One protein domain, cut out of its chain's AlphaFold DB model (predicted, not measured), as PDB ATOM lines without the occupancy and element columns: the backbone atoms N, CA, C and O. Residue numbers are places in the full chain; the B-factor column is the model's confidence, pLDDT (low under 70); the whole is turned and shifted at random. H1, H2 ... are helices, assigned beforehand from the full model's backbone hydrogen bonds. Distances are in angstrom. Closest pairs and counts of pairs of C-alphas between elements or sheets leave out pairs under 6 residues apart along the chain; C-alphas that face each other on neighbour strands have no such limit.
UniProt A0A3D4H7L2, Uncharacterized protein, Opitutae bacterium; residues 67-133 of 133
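What this domain is: This is residues 67 to 133 of the 133 residues of an uncharacterized protein of Opitutae bacterium (UniProt A0A3D4H7L2). This domain has little regular structure: short H1 leads into one longer helix, H2, then a long loop folds back beside H2 and swings out to small H3, away from both. Residues 113 to 120 and 123 to 129 stick out. The printed part has 67 residues, three named helices in the order H1, H2, H3 and no named strand; it is all helix, with only 23 residues in named elements. It is loose, with a radius of gyration of the C-alphas of 14.6 A, spanning 42 by 32 by 18 A.

How they stand to each other: Look first at H1, residues 69 to 73, and H2, residues 75 to 88: they are close but not clearly touching, the closest C-alphas, of Trp 72 and Arg 78, being 6.1 A apart. H3, residues 127 to 130, is apart from both. Every O i to N i+4 pair is within hydrogen-bond range in H2; H1 has 0 of 1, but 2 of 2 O i to N i+3 pairs, and H3 is too short for an O i to N i+4 pair.

Where its parts are: Find C-alpha 69 at (155.149, 195.058, 105.256), where H1 begins. H2 runs 20.0 A from C-alpha 75 to C-alpha 88, and H3 ends at C-alpha 130, at (144.186, 205.799, 99.610).

The domain as a whole: The C-alphas of Glu 92 and Ser 119 are farthest apart, at 42.3 A. The printed part has no cut; H2 to H3 is a long link of 38 residues. Residues 122 to 133 have pLDDT under 70.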
ATOM      1  N   HIS A  67     159.454 195.784 100.705       84.12
ATOM      2  CA  HIS A  67     160.228 196.260 101.862       84.12
ATOM      3  C   HIS A  67     159.351 196.707 103.039       84.12
ATOM      4  O   HIS A  67     159.676 196.437 104.190       84.12
ATOM      5  N   PHE A  68     158.245 197.395 102.756       82.50
ATOM      6  CA  PHE A  68     157.314 197.855 103.782       82.50
ATOM      7  C   PHE A  68     156.175 196.845 103.908       82.50
ATOM      8  O   PHE A  68     155.426 196.639 102.956       82.50
ATOM      9  N   HIS A  69     156.077 196.177 105.059       84.56
ATOM     10  CA  HIS A  69     155.149 195.058 105.256       84.56
ATOM     11  C   HIS A  69     153.673 195.496 105.272       84.56
ATOM     12  O   HIS A  69     152.787 194.758 104.853       84.56
ATOM     13  N   ASP A  70     153.393 196.728 105.686       85.44
ATOM     14  CA  ASP A  70     152.048 197.310 105.669       85.44
ATOM     15  C   ASP A  70     151.478 197.489 104.252       85.44
ATOM     16  O   ASP A  70     150.256 197.523 104.095       85.44
ATOM     17  N   ASN A  71     152.322 197.512 103.212       88.19
ATOM     18  CA  ASN A  71     151.886 197.489 101.812       88.19
ATOM     19  C   ASN A  71     150.989 196.290 101.491       88.19
ATOM     20  O   ASN A  71     150.146 196.387 100.600       88.19
ATOM     21  N   TRP A  72     151.131 195.176 102.211       91.38
ATOM     22  CA  TRP A  72     150.297 193.996 102.008       91.38
ATOM     23  C   TRP A  72     148.833 194.213 102.408       91.38
ATOM     24  O   TRP A  72     148.001 193.386 102.065       91.38
ATOM     25  N   GLN A  73     148.463 195.324 103.052       91.31
ATOM     26  CA  GLN A  73     147.051 195.711 103.201       91.31
ATOM     27  C   GLN A  73     146.426 196.260 101.914       91.31
ATOM     28  O   GLN A  73     145.205 196.284 101.815       91.31
ATOM     29  N   ASP A  74     147.215 196.685 100.924       91.56
ATOM     30  CA  ASP A  74     146.670 197.135  99.643       91.56
ATOM     31  C   ASP A  74     146.291 195.930  98.775       91.56
ATOM     32  O   ASP A  74     147.144 195.161  98.321       91.56
ATOM     33  N   ASP A  75     144.991 195.775  98.542       94.62
ATOM     34  CA  ASP A  75     144.425 194.686  97.752       94.62
ATOM     35  C   ASP A  75     144.995 194.653  96.329       94.62
ATOM     36  O   ASP A  75     145.301 193.576  95.824       94.62
ATOM     37  N   ASN A  76     145.241 195.810  95.702       94.00
ATOM     38  CA  ASN A  76     145.788 195.859  94.344       94.00
ATOM     39  C   ASN A  76     147.225 195.331  94.303       94.00
ATOM     40  O   ASN A  76     147.606 194.611  93.374       94.00
ATOM     41  N   LEU A  77     148.024 195.672  95.320       94.31
ATOM     42  CA  LEU A  77     149.395 195.184  95.455       94.31
ATOM     43  C   LEU A  77     149.412 193.671  95.693       94.31
ATOM     44  O   LEU A  77     150.195 192.959  95.062       94.31
ATOM     45  N   ARG A  78     148.518 193.157  96.548       95.94
ATOM     46  CA  ARG A  78     148.380 191.708  96.740       95.94
ATOM     47  C   ARG A  78     147.943 191.007  95.460       95.94
ATOM     48  O   ARG A  78     148.580 190.033  95.069       95.94
ATOM     49  N   THR A  79     146.911 191.503  94.780       97.31
ATOM     50  CA  THR A  79     146.384 190.887  93.557       97.31
ATOM     51  C   THR A  79     147.450 190.789  92.473       97.31
ATOM     52  O   THR A  79     147.611 189.720  91.888       97.31
ATOM     53  N   VAL A  80     148.232 191.846  92.220       97.12
ATOM     54  CA  VAL A  80     149.264 191.786  91.170       97.12
ATOM     55  C   VAL A  80     150.372 190.780  91.505       97.12
ATOM     56  O   VAL A  80     150.802 190.029  90.627       97.12
ATOM     57  N   VAL A  81     150.790 190.691  92.773       97.81
ATOM     58  CA  VAL A  81     151.796 189.712  93.217       97.81
ATOM     59  C   VAL A  81     151.252 188.283  93.137       97.81
ATOM     60  O   VAL A  81     151.929 187.402  92.610       97.81
ATOM     61  N   LEU A  82     150.022 188.043  93.595       98.00
ATOM     62  CA  LEU A  82     149.384 186.726  93.528       98.00
ATOM     63  C   LEU A  82     149.155 186.271  92.084       98.00
ATOM     64  O   LEU A  82     149.415 185.113  91.762       98.00
ATOM     65  N   ASN A  83     148.753 187.186  91.199       98.38
ATOM     66  CA  ASN A  83     148.657 186.920  89.765       98.38
ATOM     67  C   ASN A  83     150.018 186.498  89.196       98.38
ATOM     68  O   ASN A  83     150.088 185.528  88.447       98.38
ATOM     69  N   ALA A  84     151.109 187.171  89.576       98.06
ATOM     70  CA  ALA A  84     152.450 186.803  89.123       98.06
ATOM     71  C   ALA A  84     152.894 185.424  89.644       98.06
ATOM     72  O   ALA A  84     153.466 184.645  88.881       98.06
ATOM     73  N   ILE A  85     152.576 185.084  90.900       98.12
ATOM     74  CA  ILE A  85     152.835 183.754  91.478       98.12
ATOM     75  C   ILE A  85     152.053 182.669  90.724       98.12
ATOM     76  O   ILE A  85     152.622 181.653  90.323       98.12
ATOM     77  N   ALA A  86     150.757 182.884  90.484       98.19
ATOM     78  CA  ALA A  86     149.933 181.964  89.705       98.19
ATOM     79  C   ALA A  86     150.466 181.805  88.270       98.19
ATOM     80  O   ALA A  86     150.561 180.686  87.759       98.19
ATOM     81  N   TRP A  87     150.892 182.909  87.649       98.00
ATOM     82  CA  TRP A  87     151.435 182.929  86.295       98.00
ATOM     83  C   TRP A  87     152.728 182.114  86.153       98.00
ATOM     84  O   TRP A  87     152.842 181.323  85.208       98.00
ATOM     85  N   ILE A  88     153.680 182.252  87.094       97.75
ATOM     86  CA  ILE A  88     154.913 181.439  87.086       97.75
ATOM     87  C   ILE A  88     154.634 179.964  87.390       97.75
ATOM     88  O   ILE A  88     155.362 179.094  86.926       97.75
ATOM     89  N   ALA A  89     153.559 179.672  88.123       97.56
ATOM     90  CA  ALA A  89     153.091 178.315  88.384       97.56
ATOM     91  C   ALA A  89     152.243 177.734  87.233       97.56
ATOM     92  O   ALA A  89     151.658 176.662  87.393       97.56
ATOM     93  N   HIS A  90     152.154 178.431  86.091       96.75
ATOM     94  CA  HIS A  90     151.349 178.047  84.924       96.75
ATOM     95  C   HIS A  90     149.868 177.794  85.257       96.75
ATOM     96  O   HIS A  90     149.219 176.935  84.658       96.75
ATOM     97  N   ARG A  91     149.324 178.533  86.226       97.69
ATOM     98  CA  ARG A  91     147.903 178.488  86.578       97.69
ATOM     99  C   ARG A  91     147.113 179.518  85.781       97.69
ATOM    100  O   ARG A  91     147.640 180.561  85.396       97.69
ATOM    101  N   GLU A  92     145.839 179.218  85.567       96.69
ATOM    102  CA  GLU A  92     144.883 180.189  85.041       96.69
ATOM    103  C   GLU A  92     144.615 181.277  86.081       96.69
ATOM    104  O   GLU A  92     144.531 181.007  87.282       96.69
ATOM    105  N   ILE A  93     144.494 182.516  85.610       97.69
ATOM    106  CA  ILE A  93     144.235 183.689  86.443       97.69
ATOM    107  C   ILE A  93     142.826 184.179  86.101       97.69
ATOM    108  O   ILE A  93     142.553 184.410  84.920       97.69
ATOM    109  N   PRO A  94     141.933 184.343  87.092       97.62
ATOM    110  CA  PRO A  94     140.618 184.928  86.863       97.62
ATOM    111  C   PRO A  94     140.730 186.335  86.270       97.62
ATOM    112  O   PRO A  94     141.663 187.068  86.589       97.62
ATOM    113  N   GLU A  95     139.742 186.758  85.482       96.19
ATOM    114  CA  GLU A  95     139.699 188.122  84.932       96.19
ATOM    115  C   GLU A  95     139.716 189.193  86.037       96.19
ATOM    116  O   GLU A  95     140.355 190.234  85.900       96.19
ATOM    117  N   SER A  96     139.098 188.897  87.184       95.88
ATOM    118  CA  SER A  96     139.117 189.741  88.385       95.88
ATOM    119  C   SER A  96     140.428 189.682  89.184       95.88
ATOM    120  O   SER A  96     140.542 190.336  90.218       95.88
ATOM    121  N   GLY A  97     141.402 188.875  88.757       97.25
ATOM    122  CA  GLY A  97     142.605 188.548  89.517       97.25
ATOM    123  C   GLY A  97     142.382 187.482  90.593       97.25
ATOM    124  O   GLY A  97     141.255 187.081  90.898       97.25
ATOM    125  N   ILE A  98     143.488 186.994  91.159       97.81
ATOM    126  CA  ILE A  98     143.480 186.011  92.242       97.81
ATOM    127  C   ILE A  98     142.899 186.660  93.511       97.81
ATOM    128  O   ILE A  98     143.438 187.672  93.974       97.81
ATOM    129  N   PRO A  99     141.821 186.099  94.090       95.56
ATOM    130  CA  PRO A  99     141.225 186.642  95.301       95.56
ATOM    131  C   PRO A  99     142.139 186.416  96.510       95.56
ATOM    132  O   PRO A  99     142.806 185.389  96.624       95.56
ATOM    133  N   SER A 100     142.133 187.367  97.444       96.50
ATOM    134  CA  SER A 100     142.800 187.230  98.741       96.50
ATOM    135  C   SER A 100     142.051 187.997  99.818       96.50
ATOM    136  O   SER A 100     141.438 189.025  99.537       96.50
ATOM    137  N   GLN A 101     142.118 187.504 101.051       96.44
ATOM    138  CA  GLN A 101     141.634 188.247 102.205       96.44
ATOM    139  C   GLN A 101     142.604 189.386 102.523       96.44
ATOM    140  O   GLN A 101     143.822 189.203 102.480       96.44
ATOM    141  N   THR A 102     142.065 190.564 102.826       94.94
ATOM    142  CA  THR A 102     142.855 191.691 103.323       94.94
ATOM    143  C   THR A 102     143.314 191.394 104.745       94.94
ATOM    144  O   THR A 102     142.451 191.228 105.609       94.94
ATOM    145  N   PRO A 103     144.633 191.311 105.002       93.75
ATOM    146  CA  PRO A 103     145.130 191.056 106.340       93.75
ATOM    147  C   PRO A 103     144.876 192.271 107.231       93.75
ATOM    148  O   PRO A 103     144.972 193.425 106.804       93.75
ATOM    149  N   THR A 104     144.582 192.005 108.491       91.56
ATOM    150  CA  THR A 104     144.516 193.007 109.547       91.56
ATOM    151  C   THR A 104     145.918 193.465 109.949       91.56
ATOM    152  O   THR A 104     146.928 192.799 109.711       91.56
ATOM    153  N   MET A 105     145.994 194.612 110.627       85.56
ATOM    154  CA  MET A 105     147.251 195.079 111.219       85.56
ATOM    155  C   MET A 105     147.817 194.116 112.267       85.56
ATOM    156  O   MET A 105     149.022 194.139 112.498       85.56
ATOM    157  N   GLU A 106     146.970 193.339 112.942       89.31
ATOM    158  CA  GLU A 106     147.399 192.359 113.942       89.31
ATOM    159  C   GLU A 106     148.058 191.165 113.252       89.31
ATOM    160  O   GLU A 106     149.210 190.872 113.557       89.31
ATOM    161  N   GLU A 107     147.411 190.598 112.227       91.94
ATOM    162  CA  GLU A 107     147.966 189.507 111.410       91.94
ATOM    163  C   GLU A 107     149.301 189.897 110.756       91.94
ATOM    164  O   GLU A 107     150.241 189.109 110.733       91.94
ATOM    165  N   LEU A 108     149.445 191.140 110.275       88.75
ATOM    166  CA  LEU A 108     150.716 191.606 109.701       88.75
ATOM    167  C   LEU A 108     151.861 191.725 110.719       88.75
ATOM    168  O   LEU A 108     153.024 191.784 110.309       88.75
ATOM    169  N   LYS A 109     151.558 191.815 112.017       86.69
ATOM    170  CA  LYS A 109     152.564 191.872 113.089       86.69
ATOM    171  C   LYS A 109     152.965 190.488 113.584       86.69
ATOM    172  O   LYS A 109     153.969 190.371 114.284       86.69
ATOM    173  N   GLU A 110     152.206 189.455 113.238       89.81
ATOM    174  CA  GLU A 110     152.556 188.083 113.578       89.81
ATOM    175  C   GLU A 110     153.835 187.657 112.846       89.81
ATOM    176  O   GLU A 110     154.090 188.058 111.711       89.81
ATOM    177  N   ASN A 111     154.642 186.819 113.503       88.25
ATOM    178  CA  ASN A 111     155.850 186.202 112.938       88.25
ATOM    179  C   ASN A 111     156.910 187.187 112.398       88.25
ATOM    180  O   ASN A 111     157.716 186.808 111.549       88.25
ATOM    181  N   GLN A 112     156.932 188.435 112.874       86.31
ATOM    182  CA  GLN A 112     158.009 189.378 112.564       86.31
ATOM    183  C   GLN A 112     159.305 188.976 113.283       86.31
ATOM    184  O   GLN A 112     159.280 188.599 114.454       86.31
ATOM    185  N   ASP A 113     160.445 189.120 112.601       86.62
ATOM    186  CA  ASP A 113     161.772 188.809 113.164       86.62
ATOM    187  C   ASP A 113     162.166 189.739 114.328       86.62
ATOM    188  O   ASP A 113     163.018 189.397 115.151       86.62
ATOM    189  N   PHE A 114     161.565 190.931 114.391       84.88
ATOM    190  CA  PHE A 114     161.861 191.964 115.381       84.88
ATOM    191  C   PHE A 114     160.602 192.388 116.131       84.88
ATOM    192  O   PHE A 114     159.503 192.392 115.575       84.88
ATOM    193  N   GLU A 115     160.778 192.813 117.384       83.38
ATOM    194  CA  GLU A 115     159.683 193.387 118.157       83.38
ATOM    195  C   GLU A 115     159.112 194.636 117.484       83.38
ATOM    196  O   GLU A 115     159.819 195.436 116.859       83.38
ATOM    197  N   TYR A 116     157.803 194.801 117.644       79.62
ATOM    198  CA  TYR A 116     157.088 195.949 117.127       79.62
ATOM    199  C   TYR A 116     157.599 197.243 117.770       79.62
ATOM    200  O   TYR A 116     157.465 197.458 118.973       79.62
ATOM    201  N   ASP A 117     158.122 198.138 116.936       80.12
ATOM    202  CA  ASP A 117     158.606 199.448 117.347       80.12
ATOM    203  C   ASP A 117     157.762 200.539 116.682       80.12
ATOM    204  O   ASP A 117     157.924 200.857 115.500       80.12
ATOM    205  N   ALA A 118     156.852 201.128 117.460       78.06
ATOM    206  CA  ALA A 118     155.975 202.195 116.986       78.06
ATOM    207  C   ALA A 118     156.747 203.435 116.503       78.06
ATOM    208  O   ALA A 118     156.225 204.180 115.679       78.06
ATOM    209  N   SER A 119     157.991 203.647 116.958       77.06
ATOM    210  CA  SER A 119     158.822 204.770 116.502       77.06
ATOM    211  C   SER A 119     159.333 204.602 115.067       77.06
ATOM    212  O   SER A 119     159.735 205.579 114.435       77.06
ATOM    213  N   LYS A 120     159.295 203.374 114.535       71.94
ATOM    214  CA  LYS A 120     159.693 203.044 113.158       71.94
ATOM    215  C   LYS A 120     158.519 203.011 112.186       71.94
ATOM    216  O   LYS A 120     158.724 202.781 110.993       71.94
ATOM    217  N   ILE A 121     157.301 203.248 112.667       70.12
ATOM    218  CA  ILE A 121     156.142 203.415 111.797       70.12
ATOM    219  C   ILE A 121     156.232 204.787 111.162       70.12
ATOM    220  O   ILE A 121     156.276 205.812 111.839       70.12
ATOM    221  N   ARG A 122     156.269 204.797 109.834       67.69
ATOM    222  CA  ARG A 122     156.273 206.039 109.079       67.69
ATOM    223  C   ARG A 122     154.862 206.609 109.032       67.69
ATOM    224  O   ARG A 122     153.924 205.891 108.693       67.69
ATOM    225  N   ASP A 123     154.747 207.918 109.219       65.94
ATOM    226  CA  ASP A 123     153.568 208.649 108.769       65.94
ATOM    227  C   ASP A 123     153.448 208.507 107.247       65.94
ATOM    228  O   ASP A 123     154.287 208.987 106.472       65.94
ATOM    229  N   ASP A 124     152.429 207.785 106.789       64.06
ATOM    230  CA  ASP A 124     152.195 207.640 105.364       64.06
ATOM    231  C   ASP A 124     151.668 208.957 104.787       64.06
ATOM    232  O   ASP A 124     150.479 209.266 104.849       64.06
ATOM    233  N   LYS A 125     152.569 209.711 104.148       56.09
ATOM    234  CA  LYS A 125     152.269 210.932 103.381       56.09
ATOM    235  C   LYS A 125     151.158 210.730 102.333       56.09
ATOM    236  O   LYS A 125     150.582 211.709 101.860       56.09
ATOM    237  N   TYR A 126     150.869 209.488 101.941       56.56
ATOM    238  CA  TYR A 126     149.829 209.143 100.975       56.56
ATOM    239  C   TYR A 126     148.588 208.482 101.598       56.56
ATOM    240  O   TYR A 126     147.678 208.131 100.843       56.56
ATOM    241  N   ALA A 127     148.498 208.364 102.929       59.94
ATOM    242  CA  ALA A 127     147.377 207.714 103.616       59.94
ATOM    243  C   ALA A 127     146.028 208.327 103.219       59.94
ATOM    244  O   ALA A 127     145.078 207.607 102.906       59.94
ATOM    245  N   ASP A 128     145.970 209.657 103.140       55.03
ATOM    246  CA  ASP A 128     144.757 210.389 102.771       55.03
ATOM    247  C   ASP A 128     144.326 210.125 101.322       55.03
ATOM    248  O   ASP A 128     143.139 210.144 101.005       55.03
ATOM    249  N   ARG A 129     145.276 209.813 100.430       53.97
ATOM    250  CA  ARG A 129     144.990 209.531  99.014       53.97
ATOM    251  C   ARG A 129     144.456 208.118  98.784       53.97
ATOM    252  O   ARG A 129     143.769 207.908  97.787       53.97
ATOM    253  N   ARG A 130     144.736 207.166  99.685       53.19
ATOM    254  CA  ARG A 130     144.186 205.799  99.610       53.19
ATOM    255  C   ARG A 130     142.700 205.741  99.984       53.19
ATOM    256  O   ARG A 130     142.004 204.852  99.522       53.19
ATOM    257  N   ARG A 131     142.195 206.701 100.772       43.84
ATOM    258  CA  ARG A 131     140.806 206.712 101.284       43.84
ATOM    259  C   ARG A 131     139.761 207.268 100.307       43.84
ATOM    260  O   ARG A 131     138.606 207.416 100.695       43.84
ATOM    261  N   HIS A 132     140.144 207.671  99.095       34.94
ATOM    262  CA  HIS A 132     139.259 208.353  98.133       34.94
ATOM    263  C   HIS A 132     139.154 207.633  96.779       34.94
ATOM    264  O   HIS A 132     138.920 208.273  95.752       34.94
ATOM    265  N   ARG A 133     139.324 206.311  96.758       36.09
ATOM    266  CA  ARG A 133     138.979 205.475  95.606       36.09
ATOM    267  C   ARG A 133     138.105 204.318  96.033       36.09
ATOM    268  O   ARG A 133     138.373 203.785  97.129       36.09
TER     269      ARG A 133